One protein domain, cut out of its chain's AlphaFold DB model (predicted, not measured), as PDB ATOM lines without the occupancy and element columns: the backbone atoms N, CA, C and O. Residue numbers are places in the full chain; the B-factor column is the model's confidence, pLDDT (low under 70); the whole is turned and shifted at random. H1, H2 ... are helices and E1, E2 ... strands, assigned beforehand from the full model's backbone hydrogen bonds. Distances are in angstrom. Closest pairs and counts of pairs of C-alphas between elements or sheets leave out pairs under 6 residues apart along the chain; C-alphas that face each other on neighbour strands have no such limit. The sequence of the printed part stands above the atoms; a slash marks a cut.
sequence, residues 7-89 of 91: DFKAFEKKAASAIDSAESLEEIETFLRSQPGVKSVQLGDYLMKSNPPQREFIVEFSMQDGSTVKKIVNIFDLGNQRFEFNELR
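This is residues 7 to 89 of the 91 residues of an uncharacterized protein of Methanosarcina thermophila (strain ATCC 43570 / DSM 1825 / OCM 12 / VKM B-1830 / TM-1) (UniProt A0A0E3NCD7). A long, strongly twisted wall of four antiparallel strands has a helical hairpin, H1 and H2, over one face, and no named helix covers the other. H1 packs along the E4 side of the sheet and H2 packs mainly on E1 and E2. The printed part has 83 residues with two named helices and then four named strands, H1 H2 E1 E2 E3 E4, and the sheet's order is E1 E2 E3 E4. The class is mixed, helices and strands; the whole is compact, with a radius of gyration of the C-alphas of 12.4 A, and elongated, spanning 41 by 23 by 20 A.

E1, residues 38 to 47, E2, 54 to 62, E3, 68 to 77, and E4, 83 to 89, form a meander, each strand the antiparallel neighbour of the one before. N 42 and O 58 of E1 and E2 are 2.9 A apart, N 57 and O 73 of E2 and E3 2.8 A, and N 74 and O 87 of E3 and E4 2.9 A, within hydrogen-bond range. H1, residues 8 to 20, and H2, residues 25 to 33, are on the same face of the sheet, in two layers, helices on one face of a sheet. H1 lies over E3 and E4 at a height over the sheet of 8.9 A, along the strands, at 4 degrees to E4 on the local plane; the closest C-alphas of H1 and E4 are those of Asp 20 and Glu 84, 4.8 A. The closest C-alphas of H2 and E1 are those of Arg 33 and Val 41, 6.1 A. With its residues 15 to 19 alone, H1 touches H2, at a shallow tilt of 23 degrees, opposite ways; their closest C-alphas are those of Ile 19 and Ile 28, 5.9 A. In H1 and H2 every O i to N i+4 pair is within hydrogen-bond range.

E3 measures 27.9 A from first to last C-alpha, E2 25.9 A, E1 23.9 A, H1 17.9 A, E4 17.6 A and H2 12.2 A. H1 begins at C-alpha 8 (-7.218, -40.981, -37.254), and E4 ends at C-alpha 89 (-0.491, -44.394, -30.888).

The two C-alphas farthest apart, those of Asp 65 and Asn 80, are 41.8 A apart. The printed part has no cut and no long link, and no printed residue is under 70 in pLDDT.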
ATOM      1  N   ASP A   7      -9.570 -41.086 -41.093       89.19
ATOM      2  CA  ASP A   7      -9.106 -39.897 -40.385       89.19
ATOM      3  C   ASP A   7      -8.867 -40.256 -38.917       89.19
ATOM      4  O   ASP A   7      -9.776 -40.221 -38.083       89.19
ATOM      5  N   PHE A   8      -7.620 -40.611 -38.607       90.31
ATOM      6  CA  PHE A   8      -7.218 -40.981 -37.254       90.31
ATOM      7  C   PHE A   8      -7.380 -39.848 -36.241       90.31
ATOM      8  O   PHE A   8      -7.646 -40.138 -35.082       90.31
ATOM      9  N   LYS A   9      -7.304 -38.573 -36.651       90.81
ATOM     10  CA  LYS A   9      -7.540 -37.442 -35.736       90.81
ATOM     11  C   LYS A   9      -9.019 -37.309 -35.395       90.81
ATOM     12  O   LYS A   9      -9.378 -36.976 -34.268       90.81
ATOM     13  N   ALA A  10      -9.895 -37.544 -36.371       92.00
ATOM     14  CA  ALA A  10     -11.330 -37.582 -36.122       92.00
ATOM     15  C   ALA A  10     -11.717 -38.799 -35.270       92.00
ATOM     16  O   ALA A  10     -12.553 -38.670 -34.376       92.00
ATOM     17  N   PHE A  11     -11.104 -39.958 -35.526       93.38
ATOM     18  CA  PHE A  11     -11.269 -41.151 -34.699       93.38
ATOM     19  C   PHE A  11     -10.811 -40.902 -33.259       93.38
ATOM     20  O   PHE A  11     -11.589 -41.151 -32.349       93.38
ATOM     21  N   GLU A  12      -9.619 -40.337 -33.055       94.50
ATOM     22  CA  GLU A  12      -9.063 -40.010 -31.735       94.50
ATOM     23  C   GLU A  12     -10.025 -39.149 -30.910       94.50
ATOM     24  O   GLU A  12     -10.366 -39.500 -29.787       94.50
ATOM     25  N   LYS A  13     -10.558 -38.070 -31.495       94.75
ATOM     26  CA  LYS A  13     -11.531 -37.202 -30.812       94.75
ATOM     27  C   LYS A  13     -12.815 -37.932 -30.419       94.75
ATOM     28  O   LYS A  13     -13.361 -37.676 -29.350       94.75
ATOM     29  N   LYS A  14     -13.321 -38.811 -31.290       94.75
ATOM     30  CA  LYS A  14     -14.525 -39.601 -30.998       94.75
ATOM     31  C   LYS A  14     -14.250 -40.652 -29.926       94.75
ATOM     32  O   LYS A  14     -15.090 -40.835 -29.056       94.75
ATOM     33  N   ALA A  15     -13.095 -41.311 -30.000       94.75
ATOM     34  CA  ALA A  15     -12.652 -42.283 -29.012       94.75
ATOM     35  C   ALA A  15     -12.506 -41.626 -27.640       94.75
ATOM     36  O   ALA A  15     -13.061 -42.154 -26.688       94.75
ATOM     37  N   ALA A  16     -11.884 -40.446 -27.566       95.81
ATOM     38  CA  ALA A  16     -11.770 -39.681 -26.331       95.81
ATOM     39  C   ALA A  16     -13.137 -39.425 -25.685       95.81
ATOM     40  O   ALA A  16     -13.391 -39.890 -24.580       95.81
ATOM     41  N   SER A  17     -14.070 -38.805 -26.419       95.00
ATOM     42  CA  SER A  17     -15.419 -38.568 -25.888       95.00
ATOM     43  C   SER A  17     -16.164 -39.845 -25.501       95.00
ATOM     44  O   SER A  17     -16.876 -39.833 -24.505       95.00
ATOM     45  N   ALA A  18     -16.042 -40.925 -26.279       95.12
ATOM     46  CA  ALA A  18     -16.731 -42.175 -25.979       95.12
ATOM     47  C   ALA A  18     -16.174 -42.838 -24.713       95.12
ATOM     48  O   ALA A  18     -16.954 -43.255 -23.863       95.12
ATOM     49  N   ILE A  19     -14.847 -42.887 -24.575       95.44
ATOM     50  CA  ILE A  19     -14.149 -43.502 -23.440       95.44
ATOM     51  C   ILE A  19     -14.423 -42.738 -22.148       95.44
ATOM     52  O   ILE A  19     -14.771 -43.367 -21.155       95.44
ATOM     53  N   ASP A  20     -14.361 -41.406 -22.181       93.06
ATOM     54  CA  ASP A  20     -14.623 -40.570 -21.003       93.06
ATOM     55  C   ASP A  20     -16.075 -40.698 -20.497       93.06
ATOM     56  O   ASP A  20     -16.376 -40.373 -19.347       93.06
ATOM     57  N   SER A  21     -16.990 -41.158 -21.360       93.50
ATOM     58  CA  SER A  21     -18.402 -41.397 -21.035       93.50
ATOM     59  C   SER A  21     -18.765 -42.864 -20.800       93.50
ATOM     60  O   SER A  21     -19.908 -43.140 -20.445       93.50
ATOM     61  N   ALA A  22     -17.840 -43.795 -21.038       94.25
ATOM     62  CA  ALA A  22     -18.131 -45.221 -20.990       94.25
ATOM     63  C   ALA A  22     -18.233 -45.724 -19.548       94.25
ATOM     64  O   ALA A  22     -17.431 -45.359 -18.688       94.25
ATOM     65  N   GLU A  23     -19.173 -46.635 -19.301       92.00
ATOM     66  CA  GLU A  23     -19.390 -47.240 -17.980       92.00
ATOM     67  C   GLU A  23     -18.732 -48.626 -17.862       92.00
ATOM     68  O   GLU A  23     -18.664 -49.230 -16.785       92.00
ATOM     69  N   SER A  24     -18.214 -49.164 -18.971       93.06
ATOM     70  CA  SER A  24     -17.520 -50.449 -18.995       93.06
ATOM     71  C   SER A  24     -16.524 -50.570 -20.150       93.06
ATOM     72  O   SER A  24     -16.614 -49.889 -21.168       93.06
ATOM     73  N   LEU A  25     -15.587 -51.512 -20.021       92.44
ATOM     74  CA  LEU A  25     -14.665 -51.861 -21.108       92.44
ATOM     75  C   LEU A  25     -15.386 -52.474 -22.310       92.44
ATOM     76  O   LEU A  25     -14.928 -52.308 -23.436       92.44
ATOM     77  N   GLU A  26     -16.501 -53.165 -22.074       94.25
ATOM     78  CA  GLU A  26     -17.327 -53.749 -23.131       94.25
ATOM     79  C   GLU A  26     -17.986 -52.658 -23.985       94.25
ATOM     80  O   GLU A  26     -18.038 -52.781 -25.211       94.25
ATOM     81  N   GLU A  27     -18.422 -51.553 -23.372       95.19
ATOM     82  CA  GLU A  27     -18.927 -50.385 -24.102       95.19
ATOM     83  C   GLU A  27     -17.841 -49.732 -24.956       95.19
ATOM     84  O   GLU A  27     -18.080 -49.439 -26.130       95.19
ATOM     85  N   ILE A  28     -16.634 -49.565 -24.402       95.25
ATOM     86  CA  ILE A  28     -15.484 -49.034 -25.146       95.25
ATOM     87  C   ILE A  28     -15.166 -49.950 -26.330       95.25
ATOM     88  O   ILE A  28     -15.066 -49.483 -27.464       95.25
ATOM     89  N   GLU A  29     -15.062 -51.259 -26.104       95.88
ATOM     90  CA  GLU A  29     -14.788 -52.234 -27.160       95.88
ATOM     91  C   GLU A  29     -15.862 -52.200 -28.255       95.88
ATOM     92  O   GLU A  29     -15.543 -52.155 -29.447       95.88
ATOM     93  N   THR A  30     -17.137 -52.173 -27.864       95.81
ATOM     94  CA  THR A  30     -18.280 -52.110 -28.784       95.81
ATOM     95  C   THR A  30     -18.242 -50.832 -29.617       95.81
ATOM     96  O   THR A  30     -18.397 -50.879 -30.842       95.81
ATOM     97  N   PHE A  31     -17.968 -49.690 -28.983       95.94
ATOM     98  CA  PHE A  31     -17.795 -48.417 -29.672       95.94
ATOM     99  C   PHE A  31     -16.650 -48.482 -30.690       95.94
ATOM    100  O   PHE A  31     -16.850 -48.099 -31.848       95.94
ATOM    101  N   LEU A  32     -15.481 -48.998 -30.296       96.12
ATOM    102  CA  LEU A  32     -14.313 -49.116 -31.170       96.12
ATOM    103  C   LEU A  32     -14.618 -50.013 -32.375       96.12
ATOM    104  O   LEU A  32     -14.346 -49.625 -33.508       96.12
ATOM    105  N   ARG A  33     -15.264 -51.166 -32.161       95.88
ATOM    106  CA  ARG A  33     -15.678 -52.088 -33.235       95.88
ATOM    107  C   ARG A  33     -16.692 -51.473 -34.197       95.88
ATOM    108  O   ARG A  33     -16.710 -51.842 -35.366       95.88
ATOM    109  N   SER A  34     -17.527 -50.549 -33.724       94.62
ATOM    110  CA  SER A  34     -18.528 -49.872 -34.558       94.62
ATOM    111  C   SER A  34     -17.941 -48.800 -35.486       94.62
ATOM    112  O   SER A  34     -18.652 -48.291 -36.358       94.62
ATOM    113  N   GLN A  35     -16.662 -48.432 -35.322       92.81
ATOM    114  CA  GLN A  35     -16.063 -47.372 -36.127       92.81
ATOM    115  C   GLN A  35     -15.805 -47.821 -37.576       92.81
ATOM    116  O   GLN A  35     -15.369 -48.949 -37.823       92.81
ATOM    117  N   PRO A  36     -16.015 -46.932 -38.565       89.62
ATOM    118  CA  PRO A  36     -15.736 -47.240 -39.961       89.62
ATOM    119  C   PRO A  36     -14.284 -47.663 -40.184       89.62
ATOM    120  O   PRO A  36     -13.352 -47.004 -39.726       89.62
ATOM    121  N   GLY A  37     -14.098 -48.743 -40.941       89.12
ATOM    122  CA  GLY A  37     -12.776 -49.263 -41.277       89.12
ATOM    123  C   GLY A  37     -12.141 -50.124 -40.188       89.12
ATOM    124  O   GLY A  37     -11.111 -50.729 -40.464       89.12
ATOM    125  N   VAL A  38     -12.736 -50.250 -38.996       93.19
ATOM    126  CA  VAL A  38     -12.246 -51.186 -37.976       93.19
ATOM    127  C   VAL A  38     -12.559 -52.616 -38.396       93.19
ATOM    128  O   VAL A  38     -13.703 -52.989 -38.642       93.19
ATOM    129  N   LYS A  39     -11.507 -53.424 -38.491       93.81
ATOM    130  CA  LYS A  39     -11.558 -54.844 -38.836       93.81
ATOM    131  C   LYS A  39     -11.564 -55.719 -37.589       93.81
ATOM    132  O   LYS A  39     -12.269 -56.724 -37.546       93.81
ATOM    133  N   SER A  40     -10.787 -55.351 -36.573       95.19
ATOM    134  CA  SER A  40     -10.804 -56.036 -35.284       95.19
ATOM    135  C   SER A  40     -10.397 -55.108 -34.146       95.19
ATOM    136  O   SER A  40      -9.681 -54.131 -34.351       95.19
ATOM    137  N   VAL A  41     -10.879 -55.431 -32.949       96.12
ATOM    138  CA  VAL A  41     -10.454 -54.824 -31.687       96.12
ATOM    139  C   VAL A  41     -10.029 -55.961 -30.770       96.12
ATOM    140  O   VAL A  41     -10.686 -57.006 -30.741       96.12
ATOM    141  N   GLN A  42      -8.928 -55.786 -30.059       94.69
ATOM    142  CA  GLN A  42      -8.436 -56.728 -29.064       94.69
ATOM    143  C   GLN A  42      -8.100 -55.951 -27.798       94.69
ATOM    144  O   GLN A  42      -7.423 -54.928 -27.867       94.69
ATOM    145  N   LEU A  43      -8.575 -56.426 -26.650       92.31
ATOM    146  CA  LEU A  43      -8.115 -55.912 -25.368       92.31
ATOM    147  C   LEU A  43      -6.676 -56.403 -25.155       92.31
ATOM    148  O   LEU A  43      -6.427 -57.609 -25.146       92.31
ATOM    149  N   GLY A  44      -5.752 -55.458 -25.064       85.19
ATOM    150  CA  GLY A  44      -4.335 -55.679 -24.828       85.19
ATOM    151  C   GLY A  44      -4.005 -55.786 -23.342       85.19
ATOM    152  O   GLY A  44      -4.850 -56.115 -22.504       85.19
ATOM    153  N   ASP A  45      -2.745 -55.508 -23.020       82.00
ATOM    154  CA  ASP A  45      -2.218 -55.708 -21.677       82.00
ATOM    155  C   ASP A  45      -2.814 -54.732 -20.656       82.00
ATOM    156  O   ASP A  45      -3.068 -53.554 -20.926       82.00
ATOM    157  N   TYR A  46      -3.002 -55.234 -19.433       80.62
ATOM    158  CA  TYR A  46      -3.331 -54.401 -18.285       80.62
ATOM    159  C   TYR A  46      -2.050 -53.971 -17.573       80.62
ATOM    160  O   TYR A  46      -1.388 -54.758 -16.889       80.62
ATOM    161  N   LEU A  47      -1.700 -52.697 -17.708       82.44
ATOM    162  CA  LEU A  47      -0.483 -52.123 -17.153       82.44
ATOM    163  C   LEU A  47      -0.708 -51.707 -15.692       82.44
ATOM    164  O   LEU A  47      -0.667 -50.535 -15.341       82.44
ATOM    165  N   MET A  48      -0.882 -52.680 -14.791       71.69
ATOM    166  CA  MET A  48      -1.088 -52.429 -13.348       71.69
ATOM    167  C   MET A  48       0.062 -51.677 -12.652       71.69
ATOM    168  O   MET A  48      -0.095 -51.219 -11.523       71.69
ATOM    169  N   LYS A  49       1.240 -51.594 -13.282       77.94
ATOM    170  CA  LYS A  49       2.405 -50.871 -12.749       77.94
ATOM    171  C   LYS A  49       2.403 -49.378 -13.099       77.94
ATOM    172  O   LYS A  49       3.257 -48.658 -12.587       77.94
ATOM    173  N   SER A  50       1.499 -48.916 -13.964       77.44
ATOM    174  CA  SER A  50       1.321 -47.488 -14.220       77.44
ATOM    175  C   SER A  50       0.476 -46.849 -13.112       77.44
ATOM    176  O   SER A  50      -0.359 -47.506 -12.494       77.44
ATOM    177  N   ASN A  51       0.699 -45.562 -12.843       78.25
ATOM    178  CA  ASN A  51      -0.130 -44.781 -11.929       78.25
ATOM    179  C   ASN A  51      -0.628 -43.519 -12.659       78.25
ATOM    180  O   ASN A  51       0.194 -42.626 -12.885       78.25
ATOM    181  N   PRO A  52      -1.919 -43.435 -13.038       84.00
ATOM    182  CA  PRO A  52      -2.981 -44.420 -12.786       84.00
ATOM    183  C   PRO A  52      -2.846 -45.708 -13.632       84.00
ATOM    184  O   PRO A  52      -2.079 -45.719 -14.604       84.00
ATOM    185  N   PRO A  53      -3.545 -46.807 -13.267       90.12
ATOM    186  CA  PRO A  53      -3.563 -48.045 -14.049       90.12
ATOM    187  C   PRO A  53      -4.006 -47.790 -15.491       90.12
ATOM    188  O   PRO A  53      -4.931 -47.014 -15.726       90.12
ATOM    189  N   GLN A  54      -3.350 -48.434 -16.452       92.75
ATOM    190  CA  GLN A  54      -3.627 -48.260 -17.879       92.75
ATOM    191  C   GLN A  54      -4.075 -49.566 -18.526       92.75
ATOM    192  O   GLN A  54      -3.615 -50.643 -18.146       92.75
ATOM    193  N   ARG A  55      -4.950 -49.463 -19.524       92.38
ATOM    194  CA  ARG A  55      -5.363 -50.565 -20.398       92.38
ATOM    195  C   ARG A  55      -5.230 -50.150 -21.847       92.38
ATOM    196  O   ARG A  55      -5.464 -49.000 -22.198       92.38
ATOM    197  N   GLU A  56      -4.938 -51.126 -22.686       94.44
ATOM    198  CA  GLU A  56      -4.760 -50.904 -24.111       94.44
ATOM    199  C   GLU A  56      -5.832 -51.646 -24.907       94.44
ATOM    200  O   GLU A  56      -6.176 -52.785 -24.602       94.44
ATOM    201  N   PHE A  57      -6.347 -51.011 -25.955       95.31
ATOM    202  CA  PHE A  57      -7.098 -51.670 -27.014       95.31
ATOM    203  C   PHE A  57      -6.289 -51.597 -28.301       95.31
ATOM    204  O   PHE A  57      -5.997 -50.513 -28.805       95.31
ATOM    205  N   ILE A  58      -5.960 -52.755 -28.857       96.00
ATOM    206  CA  ILE A  58      -5.328 -52.872 -30.165       96.00
ATOM    207  C   ILE A  58      -6.448 -52.874 -31.204       96.00
ATOM    208  O   ILE A  58      -7.284 -53.779 -31.239       96.00
ATOM    209  N   VAL A  59      -6.482 -51.844 -32.043       95.94
ATOM    210  CA  VAL A  59      -7.495 -51.639 -33.080       95.94
ATOM    211  C   VAL A  59      -6.842 -51.802 -34.445       95.94
ATOM    212  O   VAL A  59      -5.987 -51.008 -34.839       95.94
ATOM    213  N   GLU A  60      -7.252 -52.829 -35.185       96.12
ATOM    214  CA  GLU A  60      -6.822 -53.044 -36.566       96.12
ATOM    215  C   GLU A  60      -7.819 -52.394 -37.525       96.12
ATOM    216  O   GLU A  60      -9.005 -52.730 -37.529       96.12
ATOM    217  N   PHE A  61      -7.321 -51.506 -38.380       93.38
ATOM    218  CA  PHE A  61      -8.065 -50.853 -39.446       93.38
ATOM    219  C   PHE A  61      -7.731 -51.477 -40.795       93.38
ATOM    220  O   PHE A  61      -6.564 -51.706 -41.112       93.38
ATOM    221  N   SER A  62      -8.753 -51.696 -41.618       92.12
ATOM    222  CA  SER A  62      -8.594 -52.000 -43.036       92.12
ATOM    223  C   SER A  62      -8.569 -50.701 -43.834       92.12
ATOM    224  O   SER A  62      -9.519 -49.917 -43.796       92.12
ATOM    225  N   MET A  63      -7.497 -50.495 -44.591       88.56
ATOM    226  CA  MET A  63      -7.345 -49.359 -45.492       88.56
ATOM    227  C   MET A  63      -7.953 -49.651 -46.863       88.56
ATOM    228  O   MET A  63      -8.177 -50.801 -47.244       88.56
ATOM    229  N   GLN A  64      -8.231 -48.591 -47.624       82.38
ATOM    230  CA  GLN A  64      -8.821 -48.710 -48.963       82.38
ATOM    231  C   GLN A  64      -7.868 -49.336 -49.992       82.38
ATOM    232  O   GLN A  64      -8.333 -49.901 -50.976       82.38
ATOM    233  N   ASP A  65      -6.556 -49.257 -49.766       84.19
ATOM    234  CA  ASP A  65      -5.532 -49.905 -50.593       84.19
ATOM    235  C   ASP A  65      -5.358 -51.406 -50.277       84.19
ATOM    236  O   ASP A  65      -4.512 -52.071 -50.870       84.19
ATOM    237  N   GLY A  66      -6.166 -51.946 -49.355       83.75
ATOM    238  CA  GLY A  66      -6.098 -53.333 -48.902       83.75
ATOM    239  C   GLY A  66      -5.039 -53.591 -47.829       83.75
ATOM    240  O   GLY A  66      -4.949 -54.719 -47.342       83.75
ATOM    241  N   SER A  67      -4.263 -52.577 -47.433       88.31
ATOM    242  CA  SER A  67      -3.356 -52.679 -46.292       88.31
ATOM    243  C   SER A  67      -4.116 -52.662 -44.963       88.31
ATOM    244  O   SER A  67      -5.286 -52.267 -44.883       88.31
ATOM    245  N   THR A  68      -3.448 -53.100 -43.898       91.75
ATOM    246  CA  THR A  68      -3.948 -52.963 -42.531       91.75
ATOM    247  C   THR A  68      -3.035 -52.052 -41.729       91.75
ATOM    248  O   THR A  68      -1.812 -52.111 -41.848       91.75
ATOM    249  N   VAL A  69      -3.639 -51.209 -40.896       92.38
ATOM    250  CA  VAL A  69      -2.921 -50.367 -39.935       92.38
ATOM    251  C   VAL A  69      -3.455 -50.672 -38.558       92.38
ATOM    252  O   VAL A  69      -4.667 -50.712 -38.355       92.38
ATOM    253  N   LYS A  70      -2.553 -50.868 -37.607       94.50
ATOM    254  CA  LYS A  70      -2.914 -51.068 -36.214       94.50
ATOM    255  C   LYS A  70      -2.641 -49.810 -35.417       94.50
ATOM    256  O   LYS A  70      -1.638 -49.134 -35.634       94.50
ATOM    257  N   LYS A  71      -3.557 -49.502 -34.512       94.81
ATOM    258  CA  LYS A  71      -3.422 -48.429 -33.536       94.81
ATOM    259  C   LYS A  71      -3.682 -48.979 -32.148       94.81
ATOM    260  O   LYS A  71      -4.533 -49.848 -31.977       94.81
ATOM    261  N   ILE A  72      -2.995 -48.422 -31.168       94.94
ATOM    262  CA  ILE A  72      -3.232 -48.680 -29.756       94.94
ATOM    263  C   ILE A  72      -4.027 -47.503 -29.205       94.94
ATOM    264  O   ILE A  72      -3.560 -46.364 -29.232       94.94
ATOM    265  N   VAL A  73      -5.231 -47.786 -28.716       96.06
ATOM    266  CA  VAL A  73      -6.023 -46.867 -27.899       96.06
ATOM    267  C   VAL A  73      -5.684 -47.165 -26.447       96.06
ATOM    268  O   VAL A  73      -6.055 -48.213 -25.923       96.06
ATOM    269  N   ASN A  74      -4.954 -46.259 -25.812       94.88
ATOM    270  CA  ASN A  74      -4.577 -46.375 -24.415       94.88
ATOM    271  C   ASN A  74      -5.562 -45.588 -23.548       94.88
ATOM    272  O   ASN A  74      -5.899 -44.441 -23.857       94.88
ATOM    273  N   ILE A  75      -6.003 -46.198 -22.455       94.94
ATOM    274  CA  ILE A  75      -6.946 -45.606 -21.510       94.94
ATOM    275  C   ILE A  75      -6.420 -45.725 -20.087       94.94
ATOM    276  O   ILE A  75      -5.747 -46.695 -19.735       94.94
ATOM    277  N   PHE A  76      -6.788 -44.771 -19.242       94.00
ATOM    278  CA  PHE A  76      -6.682 -44.919 -17.801       94.00
ATOM    279  C   PHE A  76      -7.903 -45.668 -17.264       94.00
ATOM    280  O   PHE A  76      -9.039 -45.327 -17.582       94.00
ATOM    281  N   ASP A  77      -7.667 -46.678 -16.429       91.00
ATOM    282  CA  ASP A  77      -8.682 -47.344 -15.610       91.00
ATOM    283  C   ASP A  77      -8.601 -46.742 -14.203       91.00
ATOM    284  O   ASP A  77      -7.779 -47.135 -13.372       91.00
ATOM    285  N   LEU A  78      -9.424 -45.721 -13.959       89.44
ATOM    286  CA  LEU A  78      -9.435 -44.972 -12.700       89.44
ATOM    287  C   LEU A  78     -10.196 -45.719 -11.588       89.44
ATOM    288  O   LEU A  78     -10.309 -45.219 -10.464       89.44
ATOM    289  N   GLY A  79     -10.720 -46.914 -11.882       84.69
ATOM    290  CA  GLY A  79     -11.609 -47.661 -11.003       84.69
ATOM    291  C   GLY A  79     -13.012 -47.051 -10.921       84.69
ATOM    292  O   GLY A  79     -13.300 -45.995 -11.477       84.69
ATOM    293  N   ASN A  80     -13.920 -47.739 -10.220       85.88
ATOM    294  CA  ASN A  80     -15.327 -47.331 -10.081       85.88
ATOM    295  C   ASN A  80     -16.016 -47.030 -11.425       85.88
ATOM    296  O   ASN A  80     -16.772 -46.065 -11.513       85.88
ATOM    297  N   GLN A  81     -15.724 -47.835 -12.456       86.25
ATOM    298  CA  GLN A  81     -16.289 -47.679 -13.806       86.25
ATOM    299  C   GLN A  81     -15.972 -46.323 -14.453       86.25
ATOM    300  O   GLN A  81     -16.743 -45.825 -15.263       86.25
ATOM    301  N   ARG A  82     -14.844 -45.706 -14.084       92.06
ATOM    302  CA  ARG A  82     -14.359 -44.479 -14.711       92.06
ATOM    303  C   ARG A  82     -13.156 -44.785 -15.577       92.06
ATOM    304  O   ARG A  82     -12.145 -45.293 -15.086       92.06
ATOM    305  N   PHE A  83     -13.275 -44.417 -16.840       94.25
ATOM    306  CA  PHE A  83     -12.211 -44.505 -17.819       94.25
ATOM    307  C   PHE A  83     -11.906 -43.108 -18.341       94.25
ATOM    308  O   PHE A  83     -12.784 -42.249 -18.380       94.25
ATOM    309  N   GLU A  84     -10.654 -42.881 -18.708       95.25
ATOM    310  CA  GLU A  84     -10.233 -41.642 -19.353       95.25
ATOM    311  C   GLU A  84      -9.345 -42.002 -20.532       95.25
ATOM    312  O   GLU A  84      -8.484 -42.884 -20.437       95.25
ATOM    313  N   PHE A  85      -9.568 -41.349 -21.663       95.88
ATOM    314  CA  PHE A  85      -8.695 -41.527 -22.806       95.88
ATOM    315  C   PHE A  85      -7.314 -40.939 -22.515       95.88
ATOM    316  O   PHE A  85      -7.189 -39.769 -22.167       95.88
ATOM    317  N   ASN A  86      -6.267 -41.744 -22.697       94.56
ATOM    318  CA  ASN A  86      -4.896 -41.284 -22.518       94.56
ATOM    319  C   ASN A  86      -4.282 -40.861 -23.858       94.56
ATOM    320  O   ASN A  86      -3.920 -39.704 -24.053       94.56
ATOM    321  N   GLU A  87      -4.162 -41.802 -24.796       94.50
ATOM    322  CA  GLU A  87      -3.521 -41.541 -26.085       94.50
ATOM    323  C   GLU A  87      -3.943 -42.538 -27.168       94.50
ATOM    324  O   GLU A  87      -4.348 -43.671 -26.896       94.50
ATOM    325  N   LEU A  88      -3.783 -42.112 -28.422       95.12
ATOM    326  CA  LEU A  88      -3.820 -42.967 -29.600       95.12
ATOM    327  C   LEU A  88      -2.417 -43.017 -30.204       95.12
ATOM    328  O   LEU A  88      -1.891 -41.989 -30.632       95.12
ATOM    329  N   ARG A  89      -1.831 -44.209 -30.309       93.19
ATOM    330  CA  ARG A  89      -0.491 -44.394 -30.888       93.19
ATOM    331  C   ARG A  89      -0.444 -45.527 -31.906       93.19
ATOM    332  O   ARG A  89      -1.394 -46.294 -32.040       93.19
TER     333      ARG A  89